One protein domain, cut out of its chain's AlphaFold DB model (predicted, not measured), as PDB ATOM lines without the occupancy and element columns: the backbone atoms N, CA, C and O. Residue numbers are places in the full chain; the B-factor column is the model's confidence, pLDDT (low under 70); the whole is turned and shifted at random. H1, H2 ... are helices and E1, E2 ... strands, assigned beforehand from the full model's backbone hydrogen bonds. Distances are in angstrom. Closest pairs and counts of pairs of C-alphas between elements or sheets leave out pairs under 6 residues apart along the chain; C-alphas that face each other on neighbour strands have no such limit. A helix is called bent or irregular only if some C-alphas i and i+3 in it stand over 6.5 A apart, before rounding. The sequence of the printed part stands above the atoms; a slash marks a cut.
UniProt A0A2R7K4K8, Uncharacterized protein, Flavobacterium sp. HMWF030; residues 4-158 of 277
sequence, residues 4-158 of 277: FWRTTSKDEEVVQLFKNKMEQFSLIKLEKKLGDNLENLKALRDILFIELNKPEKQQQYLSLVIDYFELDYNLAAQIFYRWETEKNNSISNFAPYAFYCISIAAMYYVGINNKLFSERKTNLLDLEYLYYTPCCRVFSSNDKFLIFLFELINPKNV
ATOM      1  N   PHE A   4     124.346 146.715 180.135       51.69
ATOM      2  CA  PHE A   4     124.280 145.265 179.925       51.69
ATOM      3  C   PHE A   4     125.029 144.456 181.007       51.69
ATOM      4  O   PHE A   4     124.495 143.488 181.542       51.69
ATOM      5  N   TRP A   5     126.209 144.913 181.454       54.47
ATOM      6  CA  TRP A   5     126.974 144.254 182.532       54.47
ATOM      7  C   TRP A   5     126.204 144.171 183.862       54.47
ATOM      8  O   TRP A   5     126.450 143.270 184.668       54.47
ATOM      9  N   ARG A   6     125.289 145.114 184.132       55.44
ATOM     10  CA  ARG A   6     124.546 145.189 185.404       55.44
ATOM     11  C   ARG A   6     123.259 144.371 185.407       55.44
ATOM     12  O   ARG A   6     122.820 143.975 186.485       55.44
ATOM     13  N   THR A   7     122.651 144.166 184.245       61.03
ATOM     14  CA  THR A   7     121.402 143.413 184.078       61.03
ATOM     15  C   THR A   7     121.680 141.927 183.882       61.03
ATOM     16  O   THR A   7     121.189 141.116 184.663       61.03
ATOM     17  N   THR A   8     122.559 141.565 182.948       59.38
ATOM     18  CA  THR A   8     122.845 140.164 182.586       59.38
ATOM     19  C   THR A   8     123.514 139.373 183.718       59.38
ATOM     20  O   THR A   8     123.309 138.172 183.858       59.38
ATOM     21  N   SER A   9     124.281 140.036 184.590       60.66
ATOM     22  CA  SER A   9     124.906 139.390 185.756       60.66
ATOM     23  C   SER A   9     123.913 139.008 186.862       60.66
ATOM     24  O   SER A   9     124.232 138.157 187.695       60.66
ATOM     25  N   LYS A  10     122.718 139.614 186.876       69.69
ATOM     26  CA  LYS A  10     121.678 139.376 187.888       69.69
ATOM     27  C   LYS A  10     120.604 138.390 187.442       69.69
ATOM     28  O   LYS A  10     119.931 137.833 188.300       69.69
ATOM     29  N   ASP A  11     120.461 138.166 186.143       78.12
ATOM     30  CA  ASP A  11     119.480 137.234 185.597       78.12
ATOM     31  C   ASP A  11     119.898 135.778 185.878       78.12
ATOM     32  O   ASP A  11     121.039 135.370 185.633       78.12
ATOM     33  N   GLU A  12     119.012 134.991 186.485       78.56
ATOM     34  CA  GLU A  12     119.239 133.571 186.771       78.56
ATOM     35  C   GLU A  12     118.925 132.656 185.594       78.56
ATOM     36  O   GLU A  12     119.543 131.597 185.476       78.56
ATOM     37  N   GLU A  13     118.081 133.103 184.670       87.44
ATOM     38  CA  GLU A  13     117.592 132.304 183.551       87.44
ATOM     39  C   GLU A  13     118.431 132.480 182.280       87.44
ATOM     40  O   GLU A  13     118.326 131.669 181.360       87.44
ATOM     41  N   VAL A  14     119.331 133.470 182.239       88.00
ATOM     42  CA  VAL A  14     120.129 133.826 181.050       88.00
ATOM     43  C   VAL A  14     120.851 132.636 180.402       88.00
ATOM     44  O   VAL A  14     120.880 132.505 179.178       88.00
ATOM     45  N   VAL A  15     121.403 131.720 181.205       89.88
ATOM     46  CA  VAL A  15     122.101 130.531 180.689       89.88
ATOM     47  C   VAL A  15     121.119 129.541 180.069       89.88
ATOM     48  O   VAL A  15     121.418 128.943 179.036       89.88
ATOM     49  N   GLN A  16     119.939 129.380 180.667       91.94
ATOM     50  CA  GLN A  16     118.911 128.501 180.128       91.94
ATOM     51  C   GLN A  16     118.328 129.073 178.833       91.94
ATOM     52  O   GLN A  16     118.195 128.338 177.857       91.94
ATOM     53  N   LEU A  17     118.069 130.383 178.785       92.06
ATOM     54  CA  LEU A  17     117.620 131.066 177.572       92.06
ATOM     55  C   LEU A  17     118.639 130.904 176.435       92.06
ATOM     56  O   LEU A  17     118.272 130.526 175.323       92.06
ATOM     57  N   PHE A  18     119.928 131.096 176.731       94.06
ATOM     58  CA  PHE A  18     121.012 130.842 175.784       94.06
ATOM     59  C   PHE A  18     121.009 129.396 175.266       94.06
ATOM     60  O   PHE A  18     121.101 129.167 174.058       94.06
ATOM     61  N   LYS A  19     120.880 128.410 176.165       94.75
ATOM     62  CA  LYS A  19     120.849 126.987 175.793       94.75
ATOM     63  C   LYS A  19     119.652 126.652 174.907       94.75
ATOM     64  O   LYS A  19     119.824 125.877 173.972       94.75
ATOM     65  N   ASN A  20     118.493 127.256 175.164       94.81
ATOM     66  CA  ASN A  20     117.302 127.086 174.335       94.81
ATOM     67  C   ASN A  20     117.524 127.667 172.928       94.81
ATOM     68  O   ASN A  20     117.271 126.984 171.941       94.81
ATOM     69  N   LYS A  21     118.088 128.881 172.811       94.75
ATOM     70  CA  LYS A  21     118.411 129.484 171.500       94.75
ATOM     71  C   LYS A  21     119.386 128.627 170.679       94.75
ATOM     72  O   LYS A  21     119.284 128.558 169.459       94.75
ATOM     73  N   MET A  22     120.320 127.949 171.342       96.44
ATOM     74  CA  MET A  22     121.363 127.136 170.700       96.44
ATOM     75  C   MET A  22     121.017 125.640 170.588       96.44
ATOM     76  O   MET A  22     121.853 124.845 170.153       96.44
ATOM     77  N   GLU A  23     119.792 125.234 170.939       95.69
ATOM     78  CA  GLU A  23     119.382 123.826 171.063       95.69
ATOM     79  C   GLU A  23     119.551 123.009 169.774       95.69
ATOM     80  O   GLU A  23     119.817 121.806 169.817       95.69
ATOM     81  N   GLN A  24     119.486 123.654 168.612       95.06
ATOM     82  CA  GLN A  24     119.712 123.004 167.318       95.06
ATOM     83  C   GLN A  24     121.103 122.354 167.176       95.06
ATOM     84  O   GLN A  24     121.287 121.481 166.330       95.06
ATOM     85  N   PHE A  25     122.072 122.730 168.018       97.12
ATOM     86  CA  PHE A  25     123.407 122.126 168.068       97.12
ATOM     87  C   PHE A  25     123.533 121.008 169.123       97.12
ATOM     88  O   PHE A  25     124.618 120.462 169.323       97.12
ATOM     89  N   SER A  26     122.444 120.633 169.806       95.50
ATOM     90  CA  SER A  26     122.430 119.653 170.913       95.50
ATOM     91  C   SER A  26     122.881 118.244 170.520       95.50
ATOM     92  O   SER A  26     123.371 117.487 171.366       95.50
ATOM     93  N   LEU A  27     122.740 117.889 169.241       94.81
ATOM     94  CA  LEU A  27     123.158 116.597 168.696       94.81
ATOM     95  C   LEU A  27     124.666 116.524 168.415       94.81
ATOM     96  O   LEU A  27     125.187 115.429 168.216       94.81
ATOM     97  N   ILE A  28     125.382 117.654 168.437       95.88
ATOM     98  CA  ILE A  28     126.838 117.679 168.265       95.88
ATOM     99  C   ILE A  28     127.492 117.150 169.543       95.88
ATOM    100  O   ILE A  28     127.578 117.839 170.567       95.88
ATOM    101  N   LYS A  29     127.954 115.901 169.477       94.00
ATOM    102  CA  LYS A  29     128.610 115.200 170.581       94.00
ATOM    103  C   LYS A  29     129.802 114.396 170.087       94.00
ATOM    104  O   LYS A  29     129.827 113.955 168.942       94.00
ATOM    105  N   LEU A  30     130.769 114.176 170.971       90.38
ATOM    106  CA  LEU A  30     131.827 113.198 170.728       90.38
ATOM    107  C   LEU A  30     131.322 111.791 171.041       90.38
ATOM    108  O   LEU A  30     130.817 111.540 172.134       90.38
ATOM    109  N   GLU A  31     131.527 110.858 170.114       84.62
ATOM    110  CA  GLU A  31     131.256 109.435 170.353       84.62
ATOM    111  C   GLU A  31     132.230 108.842 171.380       84.62
ATOM    112  O   GLU A  31     131.859 108.002 172.202       84.62
ATOM    113  N   LYS A  32     133.492 109.290 171.344       88.00
ATOM    114  CA  LYS A  32     134.562 108.899 172.268       88.00
ATOM    115  C   LYS A  32     135.477 110.089 172.532       88.00
ATOM    116  O   LYS A  32     135.687 110.919 171.651       88.00
ATOM    117  N   LYS A  33     136.045 110.157 173.739       88.25
ATOM    118  CA  LYS A  33     137.106 111.125 174.045       88.25
ATOM    119  C   LYS A  33     138.358 110.769 173.243       88.25
ATOM    120  O   LYS A  33     138.763 109.609 173.243       88.25
ATOM    121  N   LEU A  34     138.939 111.764 172.586       85.44
ATOM    122  CA  LEU A  34     140.122 111.626 171.735       85.44
ATOM    123  C   LEU A  34     141.421 111.886 172.504       85.44
ATOM    124  O   LEU A  34     142.452 111.326 172.155       85.44
ATOM    125  N   GLY A  35     141.343 112.662 173.584       87.69
ATOM    126  CA  GLY A  35     142.469 112.938 174.464       87.69
ATOM    127  C   GLY A  35     142.146 114.067 175.429       87.69
ATOM    128  O   GLY A  35     141.147 113.984 176.158       87.69
ATOM    129  N   ASP A  36     142.980 115.106 175.447       90.88
ATOM    130  CA  ASP A  36     142.796 116.241 176.353       90.88
ATOM    131  C   ASP A  36     141.577 117.114 175.983       90.88
ATOM    132  O   ASP A  36     140.884 116.907 174.981       90.88
ATOM    133  N   ASN A  37     141.247 118.088 176.836       90.19
ATOM    134  CA  ASN A  37     140.085 118.946 176.599       90.19
ATOM    135  C   ASN A  37     140.207 119.763 175.305       90.19
ATOM    136  O   ASN A  37     139.192 119.980 174.648       90.19
ATOM    137  N   LEU A  38     141.410 120.205 174.933       90.81
ATOM    138  CA  LEU A  38     141.624 121.010 173.736       90.81
ATOM    139  C   LEU A  38     141.479 120.159 172.470       90.81
ATOM    140  O   LEU A  38     140.843 120.596 171.516       90.81
ATOM    141  N   GLU A  39     142.000 118.934 172.466       93.50
ATOM    142  CA  GLU A  39     141.824 117.972 171.374       93.50
ATOM    143  C   GLU A  39     140.349 117.616 171.169       93.50
ATOM    144  O   GLU A  39     139.840 117.663 170.046       93.50
ATOM    145  N   ASN A  40     139.628 117.350 172.261       94.69
ATOM    146  CA  ASN A  40     138.188 117.099 172.220       94.69
ATOM    147  C   ASN A  40     137.419 118.315 171.664       94.69
ATOM    148  O   ASN A  40     136.526 118.160 170.831       94.69
ATOM    149  N   LEU A  41     137.778 119.532 172.090       95.69
ATOM    150  CA  LEU A  41     137.163 120.763 171.587       95.69
ATOM    151  C   LEU A  41     137.470 121.005 170.102       95.69
ATOM    152  O   LEU A  41     136.578 121.435 169.374       95.69
ATOM    153  N   LYS A  42     138.688 120.702 169.631       95.94
ATOM    154  CA  LYS A  42     139.069 120.824 168.213       95.94
ATOM    155  C   LYS A  42     138.221 119.915 167.326       95.94
ATOM    156  O   LYS A  42     137.657 120.388 166.345       95.94
ATOM    157  N   ALA A  43     138.043 118.655 167.724       95.88
ATOM    158  CA  ALA A  43     137.189 117.721 166.993       95.88
ATOM    159  C   ALA A  43     135.719 118.177 166.959       95.88
ATOM    160  O   ALA A  43     135.073 118.140 165.914       95.88
ATOM    161  N   LEU A  44     135.193 118.676 168.083       97.12
ATOM    162  CA  LEU A  44     133.846 119.255 168.134       97.12
ATOM    163  C   LEU A  44     133.710 120.496 167.244       97.12
ATOM    164  O   LEU A  44     132.678 120.670 166.597       97.12
ATOM    165  N   ARG A  45     134.746 121.338 167.182       96.69
ATOM    166  CA  ARG A  45     134.797 122.511 166.303       96.69
ATOM    167  C   ARG A  45     134.762 122.109 164.831       96.69
ATOM    168  O   ARG A  45     134.061 122.757 164.058       96.69
ATOM    169  N   ASP A  46     135.439 121.035 164.438       96.25
ATOM    170  CA  ASP A  46     135.358 120.526 163.066       96.25
ATOM    171  C   ASP A  46     133.936 120.061 162.715       96.25
ATOM    172  O   ASP A  46     133.391 120.478 161.691       96.25
ATOM    173  N   ILE A  47     133.291 119.289 163.599       97.06
ATOM    174  CA  ILE A  47     131.900 118.838 163.416       97.06
ATOM    175  C   ILE A  47     130.946 120.037 163.326       97.06
ATOM    176  O   ILE A  47     130.106 120.100 162.427       97.06
ATOM    177  N   LEU A  48     131.096 121.016 164.223       97.44
ATOM    178  CA  LEU A  48     130.288 122.232 164.232       97.44
ATOM    179  C   LEU A  48     130.448 123.038 162.941       97.44
ATOM    180  O   LEU A  48     129.460 123.510 162.390       97.44
ATOM    181  N   PHE A  49     131.668 123.198 162.431       96.19
ATOM    182  CA  PHE A  49     131.890 123.967 161.207       96.19
ATOM    183  C   PHE A  49     131.322 123.263 159.971       96.19
ATOM    184  O   PHE A  49     130.836 123.946 159.070       96.19
ATOM    185  N   ILE A  50     131.332 121.928 159.931       96.12
ATOM    186  CA  ILE A  50     130.622 121.164 158.896       96.12
ATOM    187  C   ILE A  50     129.115 121.430 159.001       96.12
ATOM    188  O   ILE A  50     128.479 121.754 158.002       96.12
ATOM    189  N   GLU A  51     128.557 121.355 160.211       96.25
ATOM    190  CA  GLU A  51     127.135 121.594 160.472       96.25
ATOM    191  C   GLU A  51     126.694 123.011 160.078       96.25
ATOM    192  O   GLU A  51     125.673 123.168 159.409       96.25
ATOM    193  N   LEU A  52     127.477 124.033 160.434       95.75
ATOM    194  CA  LEU A  52     127.203 125.442 160.132       95.75
ATOM    195  C   LEU A  52     127.284 125.776 158.637       95.75
ATOM    196  O   LEU A  52     126.700 126.770 158.213       95.75
ATOM    197  N   ASN A  53     127.986 124.973 157.830       95.06
ATOM    198  CA  ASN A  53     128.118 125.182 156.383       95.06
ATOM    199  C   ASN A  53     127.176 124.293 155.549       95.06
ATOM    200  O   ASN A  53     127.274 124.291 154.322       95.06
ATOM    201  N   LYS A  54     126.244 123.563 156.177       95.06
ATOM    202  CA  LYS A  54     125.215 122.788 155.468       95.06
ATOM    203  C   LYS A  54     124.294 123.705 154.651       95.06
ATOM    204  O   LYS A  54     123.636 124.554 155.265       95.06
ATOM    205  N   PRO A  55     124.222 123.569 153.312       93.56
ATOM    206  CA  PRO A  55     123.434 124.462 152.457       93.56
ATOM    207  C   PRO A  55     121.948 124.516 152.829       93.56
ATOM    208  O   PRO A  55     121.343 125.583 152.836       93.56
ATOM    209  N   GLU A  56     121.371 123.378 153.206       94.12
ATOM    210  CA  GLU A  56     119.951 123.229 153.518       94.12
ATOM    211  C   GLU A  56     119.522 123.918 154.823       94.12
ATOM    212  O   GLU A  56     118.332 124.126 155.042       94.12
ATOM    213  N   LYS A  57     120.477 124.310 155.679       94.88
ATOM    214  CA  LYS A  57     120.211 124.964 156.972       94.88
ATOM    215  C   LYS A  57     120.572 126.448 157.012       94.88
ATOM    216  O   LYS A  57     120.364 127.096 158.033       94.88
ATOM    217  N   GLN A  58     121.090 127.018 155.923       94.94
ATOM    218  CA  GLN A  58     121.626 128.384 155.941       94.94
ATOM    219  C   GLN A  58     120.576 129.438 156.295       94.94
ATOM    220  O   GLN A  58     120.847 130.313 157.110       94.94
ATOM    221  N   GLN A  59     119.356 129.328 155.765       93.50
ATOM    222  CA  GLN A  59     118.282 130.256 156.126       93.50
ATOM    223  C   GLN A  59     117.900 130.138 157.612       93.50
ATOM    224  O   GLN A  59     117.721 131.153 158.277       93.50
ATOM    225  N   GLN A  60     117.852 128.916 158.161       95.00
ATOM    226  CA  GLN A  60     117.611 128.690 159.591       95.00
ATOM    227  C   GLN A  60     118.717 129.317 160.451       95.00
ATOM    228  O   GLN A  60     118.429 129.952 161.464       95.00
ATOM    229  N   TYR A  61     119.980 129.173 160.054       95.88
ATOM    230  CA  TYR A  61     121.097 129.786 160.773       95.88
ATOM    231  C   TYR A  61     121.114 131.307 160.651       95.88
ATOM    232  O   TYR A  61     121.507 131.976 161.602       95.88
ATOM    233  N   LEU A  62     120.637 131.866 159.539       95.75
ATOM    234  CA  LEU A  62     120.472 133.309 159.399       95.75
ATOM    235  C   LEU A  62     119.399 133.821 160.366       95.75
ATOM    236  O   LEU A  62     119.629 134.808 161.062       95.75
ATOM    237  N   SER A  63     118.278 133.103 160.486       95.50
ATOM    238  CA  SER A  63     117.260 133.382 161.505       95.50
ATOM    239  C   SER A  63     117.824 133.284 162.923       95.50
ATOM    240  O   SER A  63     117.544 134.159 163.737       95.50
ATOM    241  N   LEU A  64     118.659 132.273 163.216       96.69
ATOM    242  CA  LEU A  64     119.332 132.167 164.515       96.69
ATOM    243  C   LEU A  64     120.206 133.396 164.785       96.69
ATOM    244  O   LEU A  64     120.179 133.913 165.892       96.69
ATOM    245  N   VAL A  65     120.995 133.858 163.812       96.19
ATOM    246  CA  VAL A  65     121.844 135.048 163.976       96.19
ATOM    247  C   VAL A  65     120.992 136.269 164.326       96.19
ATOM    248  O   VAL A  65     121.310 136.982 165.273       96.19
ATOM    249  N   ILE A  66     119.902 136.486 163.588       95.69
ATOM    250  CA  ILE A  66     118.976 137.601 163.813       95.69
ATOM    251  C   ILE A  66     118.372 137.537 165.221       95.69
ATOM    252  O   ILE A  66     118.390 138.542 165.929       95.69
ATOM    253  N   ASP A  67     117.889 136.364 165.640       94.56
ATOM    254  CA  ASP A  67     117.309 136.167 166.972       94.56
ATOM    255  C   ASP A  67     118.353 136.293 168.091       94.56
ATOM    256  O   ASP A  67     118.093 136.897 169.132       94.56
ATOM    257  N   TYR A  68     119.547 135.737 167.894       93.88
ATOM    258  CA  TYR A  68     120.608 135.737 168.897       93.88
ATOM    259  C   TYR A  68     121.108 137.149 169.199       93.88
ATOM    260  O   TYR A  68     121.313 137.481 170.363       93.88
ATOM    261  N   PHE A  69     121.270 137.978 168.164       92.06
ATOM    262  CA  PHE A  69     121.679 139.378 168.308       92.06
ATOM    263  C   PHE A  69     120.502 140.342 168.481       92.06
ATOM    264  O   PHE A  69     120.724 141.552 168.480       92.06
ATOM    265  N   GLU A  70     119.281 139.820 168.632       92.69
ATOM    266  CA  GLU A  70     118.063 140.593 168.898       92.69
ATOM    267  C   GLU A  70     117.871 141.754 167.907       92.69
ATOM    268  O   GLU A  70     117.520 142.875 168.281       92.69
ATOM    269  N   LEU A  71     118.136 141.492 166.621       93.56
ATOM    270  CA  LEU A  71     117.986 142.507 165.583       93.56
ATOM    271  C   LEU A  71     116.508 142.863 165.407       93.56
ATOM    272  O   LEU A  71     115.634 141.994 165.416       93.56
ATOM    273  N   ASP A  72     116.225 144.151 165.213       95.19
ATOM    274  CA  ASP A  72     114.857 144.612 165.033       95.19
ATOM    275  C   ASP A  72     114.238 144.080 163.731       95.19
ATOM    276  O   ASP A  72     114.925 143.763 162.755       95.19
ATOM    277  N   TYR A  73     112.907 144.015 163.706       93.69
ATOM    278  CA  TYR A  73     112.153 143.446 162.591       93.69
ATOM    279  C   TYR A  73     112.452 144.119 161.242       93.69
ATOM    280  O   TYR A  73     112.541 143.436 160.220       93.69
ATOM    281  N   ASN A  74     112.631 145.446 161.217       96.00
ATOM    282  CA  ASN A  74     112.866 146.165 159.965       96.00
ATOM    283  C   ASN A  74     114.249 145.834 159.404       96.00
ATOM    284  O   ASN A  74     114.393 145.627 158.197       96.00
ATOM    285  N   LEU A  75     115.260 145.757 160.271       95.81
ATOM    286  CA  LEU A  75     116.603 145.341 159.886       95.81
ATOM    287  C   LEU A  75     116.631 143.872 159.445       95.81
ATOM    288  O   LEU A  75     117.216 143.557 158.409       95.81
ATOM    289  N   ALA A  76     115.953 142.984 160.172       96.44
ATOM    290  CA  ALA A  76     115.832 141.573 159.814       96.44
ATOM    291  C   ALA A  76     115.209 141.382 158.419       96.44
ATOM    292  O   ALA A  76     115.750 140.640 157.598       96.44
ATOM    293  N   ALA A  77     114.124 142.101 158.113       96.19
ATOM    294  CA  ALA A  77     113.480 142.058 156.800       96.19
ATOM    295  C   ALA A  77     114.428 142.509 155.673       96.19
ATOM    296  O   ALA A  77     114.496 141.866 154.624       96.19
ATOM    297  N   GLN A  78     115.213 143.569 155.897       96.44
ATOM    298  CA  GLN A  78     116.224 144.023 154.934       96.44
ATOM    299  C   GLN A  78     117.341 142.991 154.735       96.44
ATOM    300  O   GLN A  78     117.803 142.796 153.610       96.44
ATOM    301  N   ILE A  79     117.772 142.320 155.806       95.62
ATOM    302  CA  ILE A  79     118.792 141.268 155.742       95.62
ATOM    303  C   ILE A  79     118.290 140.080 154.918       95.62
ATOM    304  O   ILE A  79     119.011 139.637 154.027       95.62
ATOM    305  N   PHE A  80     117.067 139.595 155.162       95.12
ATOM    306  CA  PHE A  80     116.494 138.493 154.383       95.12
ATOM    307  C   PHE A  80     116.307 138.862 152.914       95.12
ATOM    308  O   PHE A  80     116.696 138.090 152.044       95.12
ATOM    309  N   TYR A  81     115.821 140.071 152.625       94.62
ATOM    310  CA  TYR A  81     115.718 140.549 151.249       94.62
ATOM    311  C   TYR A  81     117.082 140.558 150.539       94.62
ATOM    312  O   TYR A  81     117.210 140.097 149.404       94.62
ATOM    313  N   ARG A  82     118.139 141.036 151.209       94.88
ATOM    314  CA  ARG A  82     119.506 140.985 150.668       94.88
ATOM    315  C   ARG A  82     120.005 139.555 150.480       94.88
ATOM    316  O   ARG A  82     120.589 139.250 149.450       94.88
ATOM    317  N   TRP A  83     119.760 138.684 151.451       93.62
ATOM    318  CA  TRP A  83     120.143 137.277 151.379       93.62
ATOM    319  C   TRP A  83     119.488 136.558 150.192       93.62
ATOM    320  O   TRP A  83     120.162 135.815 149.492       93.62
ATOM    321  N   GLU A  84     118.200 136.792 149.943       91.31
ATOM    322  CA  GLU A  84     117.452 136.150 148.852       91.31
ATOM    323  C   GLU A  84     117.813 136.700 147.465       91.31
ATOM    324  O   GLU A  84     117.725 135.988 146.463       91.31
ATOM    325  N   THR A  85     118.208 137.974 147.393       91.12
ATOM    326  CA  THR A  85     118.602 138.632 146.135       91.12
ATOM    327  C   THR A  85     120.053 138.348 145.752       91.12
ATOM    328  O   THR A  85     120.380 138.265 144.564       91.12
ATOM    329  N   GLU A  86     120.934 138.173 146.733       86.38
ATOM    330  CA  GLU A  86     122.305 137.732 146.518       86.38
ATOM    331  C   GLU A  86     122.329 136.209 146.269       86.38
ATOM    332  O   GLU A  86     121.718 135.433 146.993       86.38
ATOM    333  N   LYS A  87     123.083 135.717 145.273       76.44
ATOM    334  CA  LYS A  87     123.264 134.259 145.040       76.44
ATOM    335  C   LYS A  87     124.200 133.603 146.072       76.44
ATOM    336  O   LYS A  87     124.984 132.711 145.742       76.44
ATOM    337  N   ASN A  88     124.177 134.095 147.306       73.12
ATOM    338  CA  ASN A  88     125.046 133.664 148.383       73.12
ATOM    339  C   ASN A  88     124.378 132.525 149.150       73.12
ATOM    340  O   ASN A  88     123.544 132.735 150.017       73.12
ATOM    341  N   ASN A  89     124.803 131.295 148.868       80.62
ATOM    342  CA  ASN A  89     124.266 130.098 149.521       80.62
ATOM    343  C   ASN A  89     124.910 129.814 150.890       80.62
ATOM    344  O   ASN A  89     124.873 128.673 151.337       80.62
ATOM    345  N   SER A  90     125.592 130.780 151.517       92.50
ATOM    346  CA  SER A  90     126.259 130.569 152.809       92.50
ATOM    347  C   SER A  90     126.453 131.861 153.601       92.50
ATOM    348  O   SER A  90     126.912 132.871 153.059       92.50
ATOM    349  N   ILE A  91     126.164 131.810 154.906       95.00
ATOM    350  CA  ILE A  91     126.344 132.938 155.834       95.00
ATOM    351  C   ILE A  91     127.817 133.328 155.925       95.00
ATOM    352  O   ILE A  91     128.126 134.512 156.036       95.00
ATOM    353  N   SER A  92     128.737 132.365 155.818       94.50
ATOM    354  CA  SER A  92     130.175 132.644 155.879       94.50
ATOM    355  C   SER A  92     130.661 133.528 154.727       94.50
ATOM    356  O   SER A  92     131.635 134.256 154.910       94.50
ATOM    357  N   ASN A  93     129.958 133.529 153.589       93.81
ATOM    358  CA  ASN A  93     130.234 134.414 152.454       93.81
ATOM    359  C   ASN A  93     129.419 135.711 152.518       93.81
ATOM    360  O   ASN A  93     129.966 136.786 152.293       93.81
ATOM    361  N   PHE A  94     128.127 135.614 152.840       95.44
ATOM    362  CA  PHE A  94     127.212 136.759 152.896       95.44
ATOM    363  C   PHE A  94     127.546 137.741 154.027       95.44
ATOM    364  O   PHE A  94     127.609 138.952 153.827       95.44
ATOM    365  N   ALA A  95     127.764 137.212 155.232       94.81
ATOM    366  CA  ALA A  95     128.033 137.978 156.443       94.81
ATOM    367  C   ALA A  95     129.139 137.294 157.270       94.81
ATOM    368  O   ALA A  95     128.865 136.735 158.338       94.81
ATOM    369  N   PRO A  96     130.411 137.363 156.822       94.19
ATOM    370  CA  PRO A  96     131.518 136.632 157.444       94.19
ATOM    371  C   PRO A  96     131.705 136.944 158.934       94.19
ATOM    372  O   PRO A  96     132.036 136.060 159.722       94.19
ATOM    373  N   TYR A  97     131.468 138.196 159.339       95.25
ATOM    374  CA  TYR A  97     131.560 138.603 160.742       95.25
ATOM    375  C   TYR A  97     130.420 138.027 161.595       95.25
ATOM    376  O   TYR A  97     130.661 137.526 162.688       95.25
ATOM    377  N   ALA A  98     129.188 138.004 161.080       95.81
ATOM    378  CA  ALA A  98     128.073 137.378 161.786       95.81
ATOM    379  C   ALA A  98     128.285 135.862 161.929       95.81
ATOM    380  O   ALA A  98     128.064 135.302 163.004       95.81
ATOM    381  N   PHE A  99     128.800 135.215 160.875       96.38
ATOM    382  CA  PHE A  99     129.222 133.814 160.919       96.38
ATOM    383  C   PHE A  99     130.297 133.572 161.987       96.38
ATOM    384  O   PHE A  99     130.233 132.596 162.735       96.38
ATOM    385  N   TYR A 100     131.274 134.472 162.092       96.31
ATOM    386  CA  TYR A 100     132.314 134.417 163.115       96.31
ATOM    387  C   TYR A 100     131.725 134.480 164.536       96.31
ATOM    388  O   TYR A 100     132.000 133.601 165.358       96.31
ATOM    389  N   CYS A 101     130.866 135.463 164.819       96.44
ATOM    390  CA  CYS A 101     130.273 135.630 166.146       96.44
ATOM    391  C   CYS A 101     129.359 134.455 166.527       96.44
ATOM    392  O   CYS A 101     129.441 133.956 167.653       96.44
ATOM    393  N   ILE A 102     128.536 133.957 165.596       96.50
ATOM    394  CA  ILE A 102     127.669 132.807 165.884       96.50
ATOM    395  C   ILE A 102     128.469 131.515 166.059       96.50
ATOM    396  O   ILE A 102     128.101 130.683 166.883       96.50
ATOM    397  N   SER A 103     129.605 131.368 165.368       97.06
ATOM    398  CA  SER A 103     130.504 130.221 165.553       97.06
ATOM    399  C   SER A 103     131.079 130.174 166.969       97.06
ATOM    400  O   SER A 103     131.140 129.100 167.560       97.06
ATOM    401  N   ILE A 104     131.447 131.324 167.546       97.19
ATOM    402  CA  ILE A 104     131.886 131.419 168.949       97.19
ATOM    403  C   ILE A 104     130.764 130.988 169.900       97.19
ATOM    404  O   ILE A 104     130.987 130.155 170.781       97.19
ATOM    405  N   ALA A 105     129.561 131.540 169.718       97.00
ATOM    406  CA  ALA A 105     128.420 131.247 170.581       97.00
ATOM    407  C   ALA A 105     128.023 129.762 170.505       97.00
ATOM    408  O   ALA A 105     127.888 129.091 171.530       97.00
ATOM    409  N   ALA A 106     127.934 129.213 169.293       97.50
ATOM    410  CA  ALA A 106     127.658 127.802 169.070       97.50
ATOM    411  C   ALA A 106     128.767 126.907 169.650       97.50
ATOM    412  O   ALA A 106     128.464 125.896 170.282       97.50
ATOM    413  N   MET A 107     130.042 127.290 169.524       97.62
ATOM    414  CA  MET A 107     131.152 126.533 170.108       97.62
ATOM    415  C   MET A 107     131.089 126.510 171.640       97.62
ATOM    416  O   MET A 107     131.350 125.471 172.250       97.62
ATOM    417  N   TYR A 108     130.691 127.618 172.275       97.12
ATOM    418  CA  TYR A 108     130.463 127.634 173.718       97.12
ATOM    419  C   TYR A 108     129.347 126.664 174.123       97.12
ATOM    420  O   TYR A 108     129.555 125.832 175.010       97.12
ATOM    421  N   TYR A 109     128.204 126.707 173.432       97.12
ATOM    422  CA  TYR A 109     127.097 125.781 173.674       97.12
ATOM    423  C   TYR A 109     127.520 124.314 173.499       97.12
ATOM    424  O   TYR A 109     127.271 123.485 174.375       97.12
ATOM    425  N   VAL A 110     128.216 123.991 172.406       97.38
ATOM    426  CA  VAL A 110     128.724 122.637 172.140       97.38
ATOM    427  C   VAL A 110     129.679 122.187 173.250       97.38
ATOM    428  O   VAL A 110     129.588 121.049 173.718       97.38
ATOM    429  N   GLY A 111     130.556 123.072 173.726       95.88
ATOM    430  CA  GLY A 111     131.451 122.777 174.842       95.88
ATOM    431  C   GLY A 111     130.718 122.555 176.170       95.88
ATOM    432  O   GLY A 111     131.087 121.641 176.907       95.88
ATOM    433  N   ILE A 112     129.653 123.310 176.464       95.19
ATOM    434  CA  ILE A 112     128.773 123.061 177.622       95.19
ATOM    435  C   ILE A 112     128.114 121.682 177.506       95.19
ATOM    436  O   ILE A 112     128.218 120.862 178.417       95.19
ATOM    437  N   ASN A 113     127.476 121.400 176.367       95.00
ATOM    438  CA  ASN A 113     126.726 120.164 176.131       95.00
ATOM    439  C   ASN A 113     127.613 118.906 176.235       95.00
ATOM    440  O   ASN A 113     127.156 117.836 176.638       95.00
ATOM    441  N   ASN A 114     128.905 119.047 175.933       94.62
ATOM    442  CA  ASN A 114     129.911 117.992 176.060       94.62
ATOM    443  C   ASN A 114     130.690 118.026 177.394       94.62
ATOM    444  O   ASN A 114     131.640 117.262 177.563       94.62
ATOM    445  N   LYS A 115     130.287 118.866 178.362       93.50
ATOM    446  CA  LYS A 115     130.920 119.023 179.690       93.50
ATOM    447  C   LYS A 115     132.399 119.445 179.636       93.50
ATOM    448  O   LYS A 115     133.176 119.106 180.528       93.50
ATOM    449  N   LEU A 116     132.791 120.171 178.589       94.06
ATOM    450  CA  LEU A 116     134.140 120.720 178.394       94.06
ATOM    451  C   LEU A 116     134.236 122.185 178.841       94.06
ATOM    452  O   LEU A 116     135.313 122.636 179.231       94.06
ATOM    453  N   PHE A 117     133.113 122.906 178.849       94.50
ATOM    454  CA  PHE A 117     132.993 124.245 179.423       94.50
ATOM    455  C   PHE A 117     132.009 124.282 180.592       94.50
ATOM    456  O   PHE A 117     131.128 123.436 180.721       94.50
ATOM    457  N   SER A 118     132.176 125.287 181.454       91.69
ATOM    458  CA  SER A 118     131.269 125.541 182.574       91.69
ATOM    459  C   SER A 118     130.115 126.461 182.169       91.69
ATOM    460  O   SER A 118     130.269 127.348 181.326       91.69
ATOM    461  N   GLU A 119     128.972 126.287 182.829       91.25
ATOM    462  CA  GLU A 119     127.736 127.059 182.633       91.25
ATOM    463  C   GLU A 119     127.729 128.377 183.437       91.25
ATOM    464  O   GLU A 119     126.717 128.784 184.003       91.25
ATOM    465  N   ARG A 120     128.883 129.046 183.561       86.75
ATOM    466  CA  ARG A 120     128.967 130.304 184.314       86.75
ATOM    467  C   ARG A 120     128.324 131.430 183.514       86.75
ATOM    468  O   ARG A 120     128.723 131.678 182.383       86.75
ATOM    469  N   LYS A 121     127.428 132.186 184.149       85.25
ATOM    470  CA  LYS A 121     126.797 133.382 183.558       85.25
ATOM    471  C   LYS A 121     127.822 134.385 183.015       85.25
ATOM    472  O   LYS A 121     127.608 134.985 181.972       85.25
ATOM    473  N   THR A 122     128.956 134.533 183.703       85.56
ATOM    474  CA  THR A 122     130.050 135.422 183.287       85.56
ATOM    475  C   THR A 122     130.659 135.010 181.952       85.56
ATOM    476  O   THR A 122     131.002 135.885 181.172       85.56
ATOM    477  N   ASN A 123     130.698 133.712 181.626       89.88
ATOM    478  CA  ASN A 123     131.275 133.242 180.366       89.88
ATOM    479  C   ASN A 123     130.481 133.741 179.150       89.88
ATOM    480  O   ASN A 123     131.077 133.974 178.106       89.88
ATOM    481  N   LEU A 124     129.157 133.921 179.278       88.75
ATOM    482  CA  LEU A 124     128.331 134.507 178.215       88.75
ATOM    483  C   LEU A 124     128.717 135.959 177.937       88.75
ATOM    484  O   LEU A 124     128.780 136.355 176.780       88.75
ATOM    485  N   LEU A 125     129.023 136.722 178.988       85.50
ATOM    486  CA  LEU A 125     129.554 138.080 178.855       85.50
ATOM    487  C   LEU A 125     130.952 138.059 178.242       85.50
ATOM    488  O   LEU A 125     131.270 138.868 177.375       85.50
ATOM    489  N   ASP A 126     131.777 137.103 178.661       89.75
ATOM    490  CA  ASP A 126     133.149 136.991 178.186       89.75
ATOM    491  C   ASP A 126     133.219 136.669 176.678       89.75
ATOM    492  O   ASP A 126     134.191 137.053 176.022       89.75
ATOM    493  N   LEU A 127     132.176 136.064 176.085       92.50
ATOM    494  CA  LEU A 127     132.087 135.871 174.629       92.50
ATOM    495  C   LEU A 127     132.207 137.186 173.848       92.50
ATOM    496  O   LEU A 127     132.785 137.189 172.760       92.50
ATOM    497  N   GLU A 128     131.716 138.300 174.398       89.94
ATOM    498  CA  GLU A 128     131.782 139.602 173.729       89.94
ATOM    499  C   GLU A 128     133.220 140.026 173.445       89.94
ATOM    500  O   GLU A 128     133.496 140.569 172.376       89.94
ATOM    501  N   TYR A 129     134.166 139.721 174.343       91.44
ATOM    502  CA  TYR A 129     135.580 140.015 174.102       91.44
ATOM    503  C   TYR A 129     136.103 139.311 172.851       91.44
ATOM    504  O   TYR A 129     136.936 139.873 172.139       91.44
ATOM    505  N   LEU A 130     135.605 138.106 172.559       94.44
ATOM    506  CA  LEU A 130     135.999 137.351 171.374       94.44
ATOM    507  C   LEU A 130     135.387 137.928 170.099       94.44
ATOM    508  O   LEU A 130     136.060 137.931 169.069       94.44
ATOM    509  N   TYR A 131     134.171 138.482 170.168       94.50
ATOM    510  CA  TYR A 131     133.533 139.139 169.021       94.50
ATOM    511  C   TYR A 131     134.368 140.299 168.487       94.50
ATOM    512  O   TYR A 131     134.461 140.460 167.277       94.50
ATOM    513  N   TYR A 132     135.061 141.041 169.352       92.62
ATOM    514  CA  TYR A 132     135.934 142.134 168.914       92.62
ATOM    515  C   TYR A 132     137.262 141.674 168.301       92.62
ATOM    516  O   TYR A 132     137.929 142.471 167.640       92.62
ATOM    517  N   THR A 133     137.675 140.415 168.478       93.75
ATOM    518  CA  THR A 133     139.024 139.987 168.072       93.75
ATOM    519  C   THR A 133     139.334 140.137 166.582       93.75
ATOM    520  O   THR A 133     140.471 140.509 166.301       93.75
ATOM    521  N   PRO A 134     138.405 139.974 165.613       91.94
ATOM    522  CA  PRO A 134     138.703 140.223 164.198       91.94
ATOM    523  C   PRO A 134     139.106 141.673 163.896       91.94
ATOM    524  O   PRO A 134     139.753 141.934 162.884       91.94
ATOM    525  N   CYS A 135     138.731 142.620 164.760       89.50
ATOM    526  CA  CYS A 135     139.103 144.029 164.658       89.50
ATOM    527  C   CYS A 135     140.383 144.360 165.444       89.50
ATOM    528  O   CYS A 135     140.900 145.475 165.347       89.50
ATOM    529  N   CYS A 136     140.909 143.409 166.217       90.88
ATOM    530  CA  CYS A 136     142.089 143.589 167.048       90.88
ATOM    531  C   CYS A 136     143.354 143.126 166.320       90.88
ATOM    532  O   CYS A 136     143.365 142.134 165.600       90.88
ATOM    533  N   ARG A 137     144.472 143.814 166.567       91.00
ATOM    534  CA  ARG A 137     145.805 143.349 166.143       91.00
ATOM    535  C   ARG A 137     146.426 142.384 167.152       91.00
ATOM    536  O   ARG A 137     147.160 141.478 166.770       91.00
ATOM    537  N   VAL A 138     146.112 142.579 168.432       92.25
ATOM    538  CA  VAL A 138     146.589 141.757 169.547       92.25
ATOM    539  C   VAL A 138     145.411 141.390 170.434       92.25
ATOM    540  O   VAL A 138     144.602 142.250 170.774       92.25
ATOM    541  N   PHE A 139     145.336 140.123 170.828       93.88
ATOM    542  CA  PHE A 139     144.422 139.645 171.855       93.88
ATOM    543  C   PHE A 139     145.236 139.093 173.021       93.88
ATOM    544  O   PHE A 139     146.116 138.254 172.830       93.88
ATOM    545  N   SER A 140     144.955 139.575 174.231       93.56
ATOM    546  CA  SER A 140     145.629 139.102 175.433       93.56
ATOM    547  C   SER A 140     144.629 138.623 176.462       93.56
ATOM    548  O   SER A 140     143.695 139.342 176.809       93.56
ATOM    549  N   SER A 141     144.850 137.411 176.965       94.00
ATOM    550  CA  SER A 141     144.073 136.861 178.068       94.00
ATOM    551  C   SER A 141     144.908 135.881 178.895       94.00
ATOM    552  O   SER A 141     145.884 135.301 178.414       94.00
ATOM    553  N   ASN A 142     144.503 135.690 180.150       93.81
ATOM    554  CA  ASN A 142     144.902 134.562 181.000       93.81
ATOM    555  C   ASN A 142     143.730 133.629 181.312       93.81
ATOM    556  O   ASN A 142     143.905 132.626 182.005       93.81
ATOM    557  N   ASP A 143     142.532 133.983 180.858       92.50
ATOM    558  CA  ASP A 143     141.348 133.182 181.080       92.50
ATOM    559  C   ASP A 143     141.368 131.974 180.135       92.50
ATOM    560  O   ASP A 143     141.367 132.122 178.913       92.50
ATOM    561  N   LYS A 144     141.399 130.763 180.704       91.38
ATOM    562  CA  LYS A 144     141.489 129.518 179.926       91.38
ATOM    563  C   LYS A 144     140.313 129.336 178.966       91.38
ATOM    564  O   LYS A 144     140.501 128.761 177.901       91.38
ATOM    565  N   PHE A 145     139.119 129.793 179.338       93.38
ATOM    566  CA  PHE A 145     137.935 129.690 178.497       93.38
ATOM    567  C   PHE A 145     138.065 130.589 177.261       93.38
ATOM    568  O   PHE A 145     137.887 130.108 176.140       93.38
ATOM    569  N   LEU A 146     138.482 131.844 177.451       94.31
ATOM    570  CA  LEU A 146     138.757 132.763 176.343       94.31
ATOM    571  C   LEU A 146     139.887 132.264 175.440       94.31
ATOM    572  O   LEU A 146     139.769 132.337 174.220       94.31
ATOM    573  N   ILE A 147     140.965 131.741 176.030       94.12
ATOM    574  CA  ILE A 147     142.110 131.203 175.284       94.12
ATOM    575  C   ILE A 147     141.675 130.017 174.420       94.12
ATOM    576  O   ILE A 147     141.947 130.009 173.223       94.12
ATOM    577  N   PHE A 148     140.946 129.050 174.986       94.56
ATOM    578  CA  PHE A 148     140.478 127.894 174.222       94.56
ATOM    579  C   PHE A 148     139.554 128.302 173.077       94.56
ATOM    580  O   PHE A 148     139.761 127.859 171.954       94.56
ATOM    581  N   LEU A 149     138.566 129.169 173.312       95.25
ATOM    582  CA  LEU A 149     137.695 129.629 172.227       95.25
ATOM    583  C   LEU A 149     138.459 130.420 171.156       95.25
ATOM    584  O   LEU A 149     138.210 130.218 169.968       95.25
ATOM    585  N   PHE A 150     139.409 131.269 171.553       94.50
ATOM    586  CA  PHE A 150     140.274 131.981 170.614       94.50
ATOM    587  C   PHE A 150     141.067 131.006 169.732       94.50
ATOM    588  O   PHE A 150     141.074 131.162 168.513       94.50
ATOM    589  N   GLU A 151     141.688 129.980 170.320       93.75
ATOM    590  CA  GLU A 151     142.452 128.963 169.586       93.75
ATOM    591  C   GLU A 151     141.575 128.124 168.647       93.75
ATOM    592  O   GLU A 151     142.002 127.779 167.546       93.75
ATOM    593  N   LEU A 152     140.348 127.799 169.064       94.56
ATOM    594  CA  LEU A 152     139.417 126.994 168.273       94.56
ATOM    595  C   LEU A 152     138.903 127.742 167.046       94.56
ATOM    596  O   LEU A 152     138.799 127.163 165.967       94.56
ATOM    597  N   ILE A 153     138.558 129.016 167.215       91.69
ATOM    598  CA  ILE A 153     138.026 129.845 166.134       91.69
ATOM    599  C   ILE A 153     139.157 130.391 165.256       91.69
ATOM    600  O   ILE A 153     138.964 130.568 164.054       91.69
ATOM    601  N   ASN A 154     140.338 130.612 165.840       90.88
ATOM    602  CA  ASN A 154     141.558 131.050 165.170       90.88
ATOM    603  C   ASN A 154     141.340 132.295 164.281       90.88
ATOM    604  O   ASN A 154     141.437 132.214 163.049       90.88
ATOM    605  N   PRO A 155     140.993 133.454 164.877       90.31
ATOM    606  CA  PRO A 155     140.758 134.675 164.116       90.31
ATOM    607  C   PRO A 155     142.008 135.072 163.318       90.31
ATOM    608  O   PRO A 155     143.138 135.045 163.807       90.31
ATOM    609  N   LYS A 156     141.804 135.458 162.056       87.75
ATOM    610  CA  LYS A 156     142.900 135.807 161.144       87.75
ATOM    611  C   LYS A 156     143.572 137.109 161.571       87.75
ATOM    612  O   LYS A 156     142.897 138.063 161.932       87.75
ATOM    613  N   ASN A 157     144.894 137.177 161.406       86.75
ATOM    614  CA  ASN A 157     145.707 138.386 161.613       86.75
ATOM    615  C   ASN A 157     145.702 138.955 163.043       86.75
ATOM    616  O   ASN A 157     146.092 140.107 163.233       86.75
ATOM    617  N   VAL A 158     145.322 138.152 164.039       91.62
ATOM    618  CA  VAL A 158     145.375 138.534 165.453       91.62
ATOM    619  C   VAL A 158     146.549 137.826 166.114       91.62
ATOM    620  O   VAL A 158     146.684 136.606 166.026       91.62
TER     621      VAL A 158
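AT A GLANCE: This is residues 4 to 158 of the 277 residues of an uncharacterized protein of Flavobacterium sp. HMWF030 (UniProt A0A2R7K4K8). A long helix, H7, runs through the middle of a rounded body, with H3, H8 and H9 packed around it at mostly crossed angles. At the end where H7 begins, H4 and H5 stand side by side, running opposite ways, as a wing joined to H7 through short H6; H2 is at another side, and H1 and the single strand E1 lie away from H7. The printed part has 155 residues, with nine named helices and one named strand in the order H1 to H8, E1, H9, and its class is mostly helix. It is compact, with a radius of gyration of the C-alphas of 15.8 A and spans of 44 by 38 by 34 A.

IN THESE COORDINATES: H1 is residues 4 to 7, beginning at C-alpha 4 at (124.280, 145.265, 179.925), and H2 is residues 14 to 21. H3, residues 37 to 52, is 21.9 A long. H4, residues 55 to 68, is 20.1 A long and irregular: C-alphas 56 and 59 are 7.7 A apart. H5, residues 73 to 85, is 18.3 A long, and H6 is residues 91 to 94. H7, residues 96 to 113, is 25.4 A long and begins at C-alpha 96 at (131.518, 136.632, 157.444). H8, residues 121 to 131, is 17.0 A long. E1, residues 138 to 141, pairs with no named strand. H9, residues 144 to 153, is 14.2 A long and ends at C-alpha 153 at (138.026, 129.845, 166.134).

HOW THE PARTS SIT: H7 is the hub. With residues 100 to 105 alone it touches H8, forming a helical hairpin at a shallow tilt of 29 degrees, opposite ways; the closest C-alphas are those of Cys 101 and Tyr 131, 5.6 A apart. With residues 103 to 111 alone it touches H3, at a steep tilt of 52 degrees; the closest C-alphas are Arg 45 and Met 107, 6.6 A. With residues 100 to 108 alone it touches H9, the closest C-alphas being Ile 104 and Leu 149, 6.9 A. H6 and H7 touch only at the corner. H4 and H5 are close but not clearly touching, at a shallow tilt of 19 degrees, with C-alphas Ile 66 and Ala 76 closest at 6.5 A. H2 and H8 only just touch, with 3 pairs of C-alphas within 8 A, the closest being Val 15 and Lys 121 at 6.2 A. H1 and H7 are apart. The closest C-alphas of E1 and H9 are Ser 141 and Ile 147, 6.6 A. In H2, H3, H5, H7 and H9 every O i to N i+4 pair is within hydrogen-bond range; in H4 it is 8 of 10 and in H8 3 of 7, where 8 of 8 O i to N i+3 pairs are; H1 and H6 are too short for an O i to N i+4 pair.

THE WHOLE: The C-alphas farthest apart are those of Gly 35 and Asn 74, 46.8 A. The printed part has no cut. The link from H2 to H3, residues 22 to 36, is long. The mean pLDDT of the printed part is 91.4, and residues 4 to 10 are under 70.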